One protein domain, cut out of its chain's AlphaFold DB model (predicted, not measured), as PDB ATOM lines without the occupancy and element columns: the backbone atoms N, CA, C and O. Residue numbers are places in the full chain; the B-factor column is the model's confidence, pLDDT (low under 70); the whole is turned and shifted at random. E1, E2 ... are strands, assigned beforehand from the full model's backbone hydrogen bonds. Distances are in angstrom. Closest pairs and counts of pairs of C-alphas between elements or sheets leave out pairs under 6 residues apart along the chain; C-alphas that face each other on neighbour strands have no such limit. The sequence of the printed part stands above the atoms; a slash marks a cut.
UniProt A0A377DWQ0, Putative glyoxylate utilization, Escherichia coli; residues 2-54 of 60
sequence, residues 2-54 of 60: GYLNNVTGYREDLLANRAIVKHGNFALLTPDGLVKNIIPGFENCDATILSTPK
ATOM      1  N   GLY A   2      48.126  35.963 -37.990       55.03
ATOM      2  CA  GLY A   2      47.237  35.737 -36.839       55.03
ATOM      3  C   GLY A   2      46.891  36.953 -35.954       55.03
ATOM      4  O   GLY A   2      47.396  38.039 -36.206       55.03
ATOM      5  N   TYR A   3      46.027  36.821 -34.934       49.78
ATOM      6  CA  TYR A   3      44.962  35.806 -34.815       49.78
ATOM      7  C   TYR A   3      43.910  36.190 -33.751       49.78
ATOM      8  O   TYR A   3      44.232  36.295 -32.574       49.78
ATOM      9  N   LEU A   4      42.633  36.374 -34.109       57.06
ATOM     10  CA  LEU A   4      42.015  36.160 -35.435       57.06
ATOM     11  C   LEU A   4      42.422  37.211 -36.490       57.06
ATOM     12  O   LEU A   4      42.402  36.930 -37.684       57.06
ATOM     13  N   ASN A   5      42.855  38.393 -36.051       54.62
ATOM     14  CA  ASN A   5      43.084  39.630 -36.821       54.62
ATOM     15  C   ASN A   5      44.136  39.595 -37.954       54.62
ATOM     16  O   ASN A   5      44.427  40.637 -38.536       54.62
ATOM     17  N   ASN A   6      44.744  38.444 -38.227       58.91
ATOM     18  CA  ASN A   6      45.738  38.150 -39.265       58.91
ATOM     19  C   ASN A   6      47.053  38.971 -39.330       58.91
ATOM     20  O   ASN A   6      48.013  38.472 -39.916       58.91
ATOM     21  N   VAL A   7      47.155  40.177 -38.764       65.31
ATOM     22  CA  VAL A   7      48.358  41.035 -38.847       65.31
ATOM     23  C   VAL A   7      49.589  40.348 -38.245       65.31
ATOM     24  O   VAL A   7      49.629  40.056 -37.056       65.31
ATOM     25  N   THR A   8      50.624  40.151 -39.065       66.56
ATOM     26  CA  THR A   8      51.923  39.580 -38.665       66.56
ATOM     27  C   THR A   8      53.074  40.308 -39.353       66.56
ATOM     28  O   THR A   8      52.900  40.840 -40.445       66.56
ATOM     29  N   GLY A   9      54.227  40.346 -38.688       65.00
ATOM     30  CA  GLY A   9      55.142  41.490 -38.728       65.00
ATOM     31  C   GLY A   9      55.422  41.928 -37.285       65.00
ATOM     32  O   GLY A   9      54.701  41.513 -36.373       65.00
ATOM     33  N   TYR A  10      56.505  42.664 -37.053       61.09
ATOM     34  CA  TYR A  10      57.162  42.643 -35.745       61.09
ATOM     35  C   TYR A  10      56.388  43.318 -34.601       61.09
ATOM     36  O   TYR A  10      56.008  44.486 -34.659       61.09
ATOM     37  N   ARG A  11      56.255  42.566 -33.503       65.06
ATOM     38  CA  ARG A  11      56.523  43.098 -32.164       65.06
ATOM     39  C   ARG A  11      58.029  43.008 -31.949       65.06
ATOM     40  O   ARG A  11      58.581  41.925 -32.117       65.06
ATOM     41  N   GLU A  12      58.657  44.113 -31.577       65.19
ATOM     42  CA  GLU A  12      60.104  44.162 -31.326       65.19
ATOM     43  C   GLU A  12      60.451  43.929 -29.842       65.19
ATOM     44  O   GLU A  12      61.600  43.644 -29.526       65.19
ATOM     45  N   ASP A  13      59.448  43.958 -28.950       70.19
ATOM     46  CA  ASP A  13      59.614  43.884 -27.493       70.19
ATOM     47  C   ASP A  13      58.779  42.783 -26.813       70.19
ATOM     48  O   ASP A  13      57.659  42.445 -27.223       70.19
ATOM     49  N   LEU A  14      59.314  42.274 -25.698       75.94
ATOM     50  CA  LEU A  14      58.646  41.318 -24.811       75.94
ATOM     51  C   LEU A  14      57.480  41.976 -24.062       75.94
ATOM     52  O   LEU A  14      57.603  43.082 -23.546       75.94
ATOM     53  N   LEU A  15      56.343  41.273 -23.976       79.31
ATOM     54  CA  LEU A  15      55.106  41.737 -23.318       79.31
ATOM     55  C   LEU A  15      54.547  43.081 -23.844       79.31
ATOM     56  O   LEU A  15      53.628  43.648 -23.251       79.31
ATOM     57  N   ALA A  16      55.032  43.570 -24.991       81.88
ATOM     58  CA  ALA A  16      54.568  44.813 -25.588       81.88
ATOM     59  C   ALA A  16      53.122  44.702 -26.099       81.88
ATOM     60  O   ALA A  16      52.781  43.853 -26.934       81.88
ATOM     61  N   ASN A  17      52.264  45.620 -25.654       82.88
ATOM     62  CA  ASN A  17      50.904  45.760 -26.154       82.88
ATOM     63  C   ASN A  17      50.623  47.214 -26.561       82.88
ATOM     64  O   ASN A  17      51.064  48.152 -25.910       82.88
ATOM     65  N   ARG A  18      49.857  47.385 -27.644       86.19
ATOM     66  CA  ARG A  18      49.379  48.684 -28.146       86.19
ATOM     67  C   ARG A  18      48.007  49.064 -27.574       86.19
ATOM     68  O   ARG A  18      47.408  50.034 -28.027       86.19
ATOM     69  N   ALA A  19      47.486  48.284 -26.625       89.88
ATOM     70  CA  ALA A  19      46.245  48.600 -25.939       89.88
ATOM     71  C   ALA A  19      46.411  49.850 -25.059       89.88
ATOM     72  O   ALA A  19      47.395  49.986 -24.334       89.88
ATOM     73  N   ILE A  20      45.437  50.756 -25.108       93.31
ATOM     74  CA  ILE A  20      45.414  52.001 -24.331       93.31
ATOM     75  C   ILE A  20      44.042  52.110 -23.678       93.31
ATOM     76  O   ILE A  20      43.033  52.029 -24.370       93.31
ATOM     77  N   VAL A  21      43.985  52.352 -22.369       92.69
ATOM     78  CA  VAL A  21      42.724  52.597 -21.656       92.69
ATOM     79  C   VAL A  21      42.779  53.969 -20.992       92.69
ATOM     80  O   VAL A  21      43.646  54.234 -20.158       92.69
ATOM     81  N   LYS A  22      41.852  54.855 -21.365       94.31
ATOM     82  CA  LYS A  22      41.619  56.166 -20.752       94.31
ATOM     83  C   LYS A  22      40.162  56.213 -20.288       94.31
ATOM     84  O   LYS A  22      39.266  56.532 -21.066       94.31
ATOM     85  N   HIS A  23      39.942  55.842 -19.026       90.94
ATOM     86  CA  HIS A  23      38.615  55.755 -18.406       90.94
ATOM     87  C   HIS A  23      37.783  57.024 -18.650       90.94
ATOM     88  O   HIS A  23      38.270  58.132 -18.423       90.94
ATOM     89  N   GLY A  24      36.531  56.860 -19.087       89.50
ATOM     90  CA  GLY A  24      35.617  57.971 -19.379       89.50
ATOM     91  C   GLY A  24      36.003  58.832 -20.590       89.50
ATOM     92  O   GLY A  24      35.435  59.904 -20.762       89.50
ATOM     93  N   ASN A  25      36.968  58.397 -21.407       92.50
ATOM     94  CA  ASN A  25      37.406  59.105 -22.611       92.50
ATOM     95  C   ASN A  25      37.456  58.155 -23.822       92.50
ATOM     96  O   ASN A  25      36.583  58.210 -24.682       92.50
ATOM     97  N   PHE A  26      38.426  57.235 -23.873       92.75
ATOM     98  CA  PHE A  26      38.518  56.234 -24.943       92.75
ATOM     99  C   PHE A  26      39.287  54.982 -24.510       92.75
ATOM    100  O   PHE A  26      40.101  55.010 -23.583       92.75
ATOM    101  N   ALA A  27      39.081  53.881 -25.231       93.94
ATOM    102  CA  ALA A  27      39.919  52.694 -25.134       93.94
ATOM    103  C   ALA A  27      40.290  52.186 -26.533       93.94
ATOM    104  O   ALA A  27      39.426  52.002 -27.386       93.94
ATOM    105  N   LEU A  28      41.581  51.942 -26.750       92.62
ATOM    106  CA  LEU A  28      42.102  51.173 -27.872       92.62
ATOM    107  C   LEU A  28      42.340  49.751 -27.366       92.62
ATOM    108  O   LEU A  28      43.261  49.522 -26.585       92.62
ATOM    109  N   LEU A  29      41.501  48.806 -27.786       91.50
ATOM    110  CA  LEU A  29      41.623  47.396 -27.418       91.50
ATOM    111  C   LEU A  29      42.230  46.613 -28.581       91.50
ATOM    112  O   LEU A  29      41.794  46.736 -29.725       91.50
ATOM    113  N   THR A  30      43.255  45.817 -28.288       88.38
ATOM    114  CA  THR A  30      43.953  44.974 -29.264       88.38
ATOM    115  C   THR A  30      43.511  43.515 -29.121       88.38
ATOM    116  O   THR A  30      43.261  43.076 -27.997       88.38
ATOM    117  N   PRO A  31      43.475  42.733 -30.217       85.88
ATOM    118  CA  PRO A  31      43.126  41.310 -30.186       85.88
ATOM    119  C   PRO A  31      43.927  40.481 -29.173       85.88
ATOM    120  O   PRO A  31      43.361  39.609 -28.523       85.88
ATOM    121  N   ASP A  32      45.214  40.785 -28.977       82.00
ATOM    122  CA  ASP A  32      46.080  40.052 -28.038       82.00
ATOM    123  C   ASP A  32      45.744  40.301 -26.556       82.00
ATOM    124  O   ASP A  32      46.203  39.564 -25.688       82.00
ATOM    125  N   GLY A  33      45.004  41.374 -26.250       84.00
ATOM    126  CA  GLY A  33      44.585  41.730 -24.891       84.00
ATOM    127  C   GLY A  33      43.190  41.223 -24.517       84.00
ATOM    128  O   GLY A  33      42.683  41.588 -23.457       84.00
ATOM    129  N   LEU A  34      42.544  40.447 -25.391       89.62
ATOM    130  CA  LEU A  34      41.186  39.943 -25.194       89.62
ATOM    131  C   LEU A  34      41.180  38.644 -24.377       89.62
ATOM    132  O   LEU A  34      42.079  37.814 -24.487       89.62
ATOM    133  N   VAL A  35      40.134  38.454 -23.569       90.69
ATOM    134  CA  VAL A  35      39.958  37.277 -22.702       90.69
ATOM    135  C   VAL A  35      38.594  36.635 -22.924       90.69
ATOM    136  O   VAL A  35      37.618  37.324 -23.215       90.69
ATOM    137  N   LYS A  36      38.506  35.312 -22.776       91.81
ATOM    138  CA  LYS A  36      37.231  34.590 -22.861       91.81
ATOM    139  C   LYS A  36      36.463  34.719 -21.541       91.81
ATOM    140  O   LYS A  36      36.990  34.391 -20.480       91.81
ATOM    141  N   ASN A  37      35.224  35.188 -21.608       92.75
ATOM    142  CA  ASN A  37      34.300  35.327 -20.491       92.75
ATOM    143  C   ASN A  37      33.169  34.300 -20.623       92.75
ATOM    144  O   ASN A  37      32.530  34.212 -21.667       92.75
ATOM    145  N   ILE A  38      32.873  33.585 -19.538       93.06
ATOM    146  CA  ILE A  38      31.653  32.779 -19.432       93.06
ATOM    147  C   ILE A  38      30.501  33.743 -19.128       93.06
ATOM    148  O   ILE A  38      30.466  34.339 -18.049       93.06
ATOM    149  N   ILE A  39      29.589  33.931 -20.082       93.69
ATOM    150  CA  ILE A  39      28.414  34.796 -19.912       93.69
ATOM    151  C   ILE A  39      27.242  33.937 -19.406       93.69
ATOM    152  O   ILE A  39      26.902  32.949 -20.057       93.69
ATOM    153  N   PRO A  40      26.595  34.287 -18.276       94.12
ATOM    154  CA  PRO A  40      25.410  33.577 -17.801       94.12
ATOM    155  C   PRO A  40      24.316  33.508 -18.876       94.12
ATOM    156  O   PRO A  40      23.983  34.520 -19.487       94.12
ATOM    157  N   GLY A  41      23.762  32.314 -19.099       94.06
ATOM    158  CA  GLY A  41      22.746  32.064 -20.130       94.06
ATOM    159  C   GLY A  41      23.291  31.736 -21.528       94.06
ATOM    160  O   GLY A  41      22.495  31.433 -22.411       94.06
ATOM    161  N   PHE A  42      24.614  31.748 -21.736       93.62
ATOM    162  CA  PHE A  42      25.246  31.270 -22.969       93.62
ATOM    163  C   PHE A  42      25.946  29.929 -22.726       93.62
ATOM    164  O   PHE A  42      26.795  29.811 -21.844       93.62
ATOM    165  N   GLU A  43      25.630  28.930 -23.548       93.69
ATOM    166  CA  GLU A  43      26.271  27.612 -23.527       93.69
ATOM    167  C   GLU A  43      27.193  27.450 -24.744       93.69
ATOM    168  O   GLU A  43      26.863  27.889 -25.844       93.69
ATOM    169  N   ASN A  44      28.362  26.825 -24.547       91.69
ATOM    170  CA  ASN A  44      29.359  26.549 -25.596       91.69
ATOM    171  C   ASN A  44      29.772  27.774 -26.447       91.69
ATOM    172  O   ASN A  44      30.095  27.639 -27.628       91.69
ATOM    173  N   CYS A  45      29.778  28.973 -25.852       92.06
ATOM    174  CA  CYS A  45      30.077  30.231 -26.535       92.06
ATOM    175  C   CYS A  45      31.392  30.858 -26.040       92.06
ATOM    176  O   CYS A  45      31.542  31.163 -24.857       92.06
ATOM    177  N   ASP A  46      32.324  31.101 -26.964       91.38
ATOM    178  CA  ASP A  46      33.515  31.919 -26.727       91.38
ATOM    179  C   ASP A  46      33.166  33.408 -26.887       91.38
ATOM    180  O   ASP A  46      33.130  33.928 -28.003       91.38
ATOM    181  N   ALA A  47      32.929  34.109 -25.777       90.69
ATOM    182  CA  ALA A  47      32.622  35.540 -25.773       90.69
ATOM    183  C   ALA A  47      33.706  36.365 -25.058       90.69
ATOM    184  O   ALA A  47      34.379  35.868 -24.159       90.69
ATOM    185  N   THR A  48      33.841  37.647 -25.406       93.19
ATOM    186  CA  THR A  48      34.705  38.609 -24.699       93.19
ATOM    187  C   THR A  48      33.927  39.882 -24.406       93.19
ATOM    188  O   THR A  48      33.332  40.476 -25.304       93.19
ATOM    189  N   ILE A  49      33.972  40.344 -23.158       93.25
ATOM    190  CA  ILE A  49      33.361  41.610 -22.753       93.25
ATOM    191  C   ILE A  49      34.313  42.758 -23.119       93.25
ATOM    192  O   ILE A  49      35.293  43.012 -22.421       93.25
ATOM    193  N   LEU A  50      34.026  43.452 -24.225       91.88
ATOM    194  CA  LEU A  50      34.841  44.574 -24.718       91.88
ATOM    195  C   LEU A  50      34.609  45.880 -23.939       91.88
ATOM    196  O   LEU A  50      35.533  46.670 -23.762       91.88
ATOM    197  N   SER A  51      33.386  46.123 -23.470       91.19
ATOM    198  CA  SER A  51      33.020  47.339 -22.742       91.19
ATOM    199  C   SER A  51      32.037  47.037 -21.610       91.19
ATOM    200  O   SER A  51      31.248  46.099 -21.660       91.19
ATOM    201  N   THR A  52      32.105  47.846 -20.554       91.94
ATOM    202  CA  THR A  52      31.161  47.853 -19.425       91.94
ATOM    203  C   THR A  52      31.048  49.283 -18.886       91.94
ATOM    204  O   THR A  52      31.933  50.097 -19.171       91.94
ATOM    205  N   PRO A  53      30.067  49.592 -18.020       93.00
ATOM    206  CA  PRO A  53      30.030  50.863 -17.293       93.00
ATOM    207  C   PRO A  53      31.320  51.193 -16.518       93.00
ATOM    208  O   PRO A  53      31.648  52.365 -16.360       93.00
ATOM    209  N   LYS A  54      32.122  50.189 -16.119       90.44
ATOM    210  CA  LYS A  54      33.440  50.389 -15.477       90.44
ATOM    211  C   LYS A  54      34.516  50.973 -16.406       90.44
ATOM    212  O   LYS A  54      35.588  51.329 -15.933       90.44
TER     213      LYS A  54
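What this domain is: This is residues 2 to 54 of the 60 residues of the protein "Putative glyoxylate utilization" of Escherichia coli (UniProt A0A377DWQ0). There is little regular structure here: a long loop, of which residues 7 to 16 stick out free, leads into a small two-stranded hairpin, E1 and E2, and a second long loop runs away from it and folds back near Gly 41. The printed part has 53 residues with no named helix and two named strands, E1 then E2, antiparallel; the class is all strand, with only 6 residues in named elements. It is loose, with a radius of gyration of the C-alphas of 13.9 A, and only just flat, spanning 41 by 30 by 17 A.

How they stand to each other: E1, residues 20 to 22, and E2, residues 26 to 28, form a hairpin with a tight link, at 171 degrees between directions. N 20 and O 28, 2.9 A apart, are within hydrogen-bond range.

Where its parts are: E1 is 6.7 A long, from C-alpha 20 at (45.414, 52.001, -24.331). E2 is 6.9 A long, ending at C-alpha 28 at (42.102, 51.173, -27.872).

The domain as a whole: The C-alphas farthest apart, of Glu 12 and Gly 41, are 40.8 A apart. The printed part has no cut. Residues 2 to 12 have pLDDT under 70.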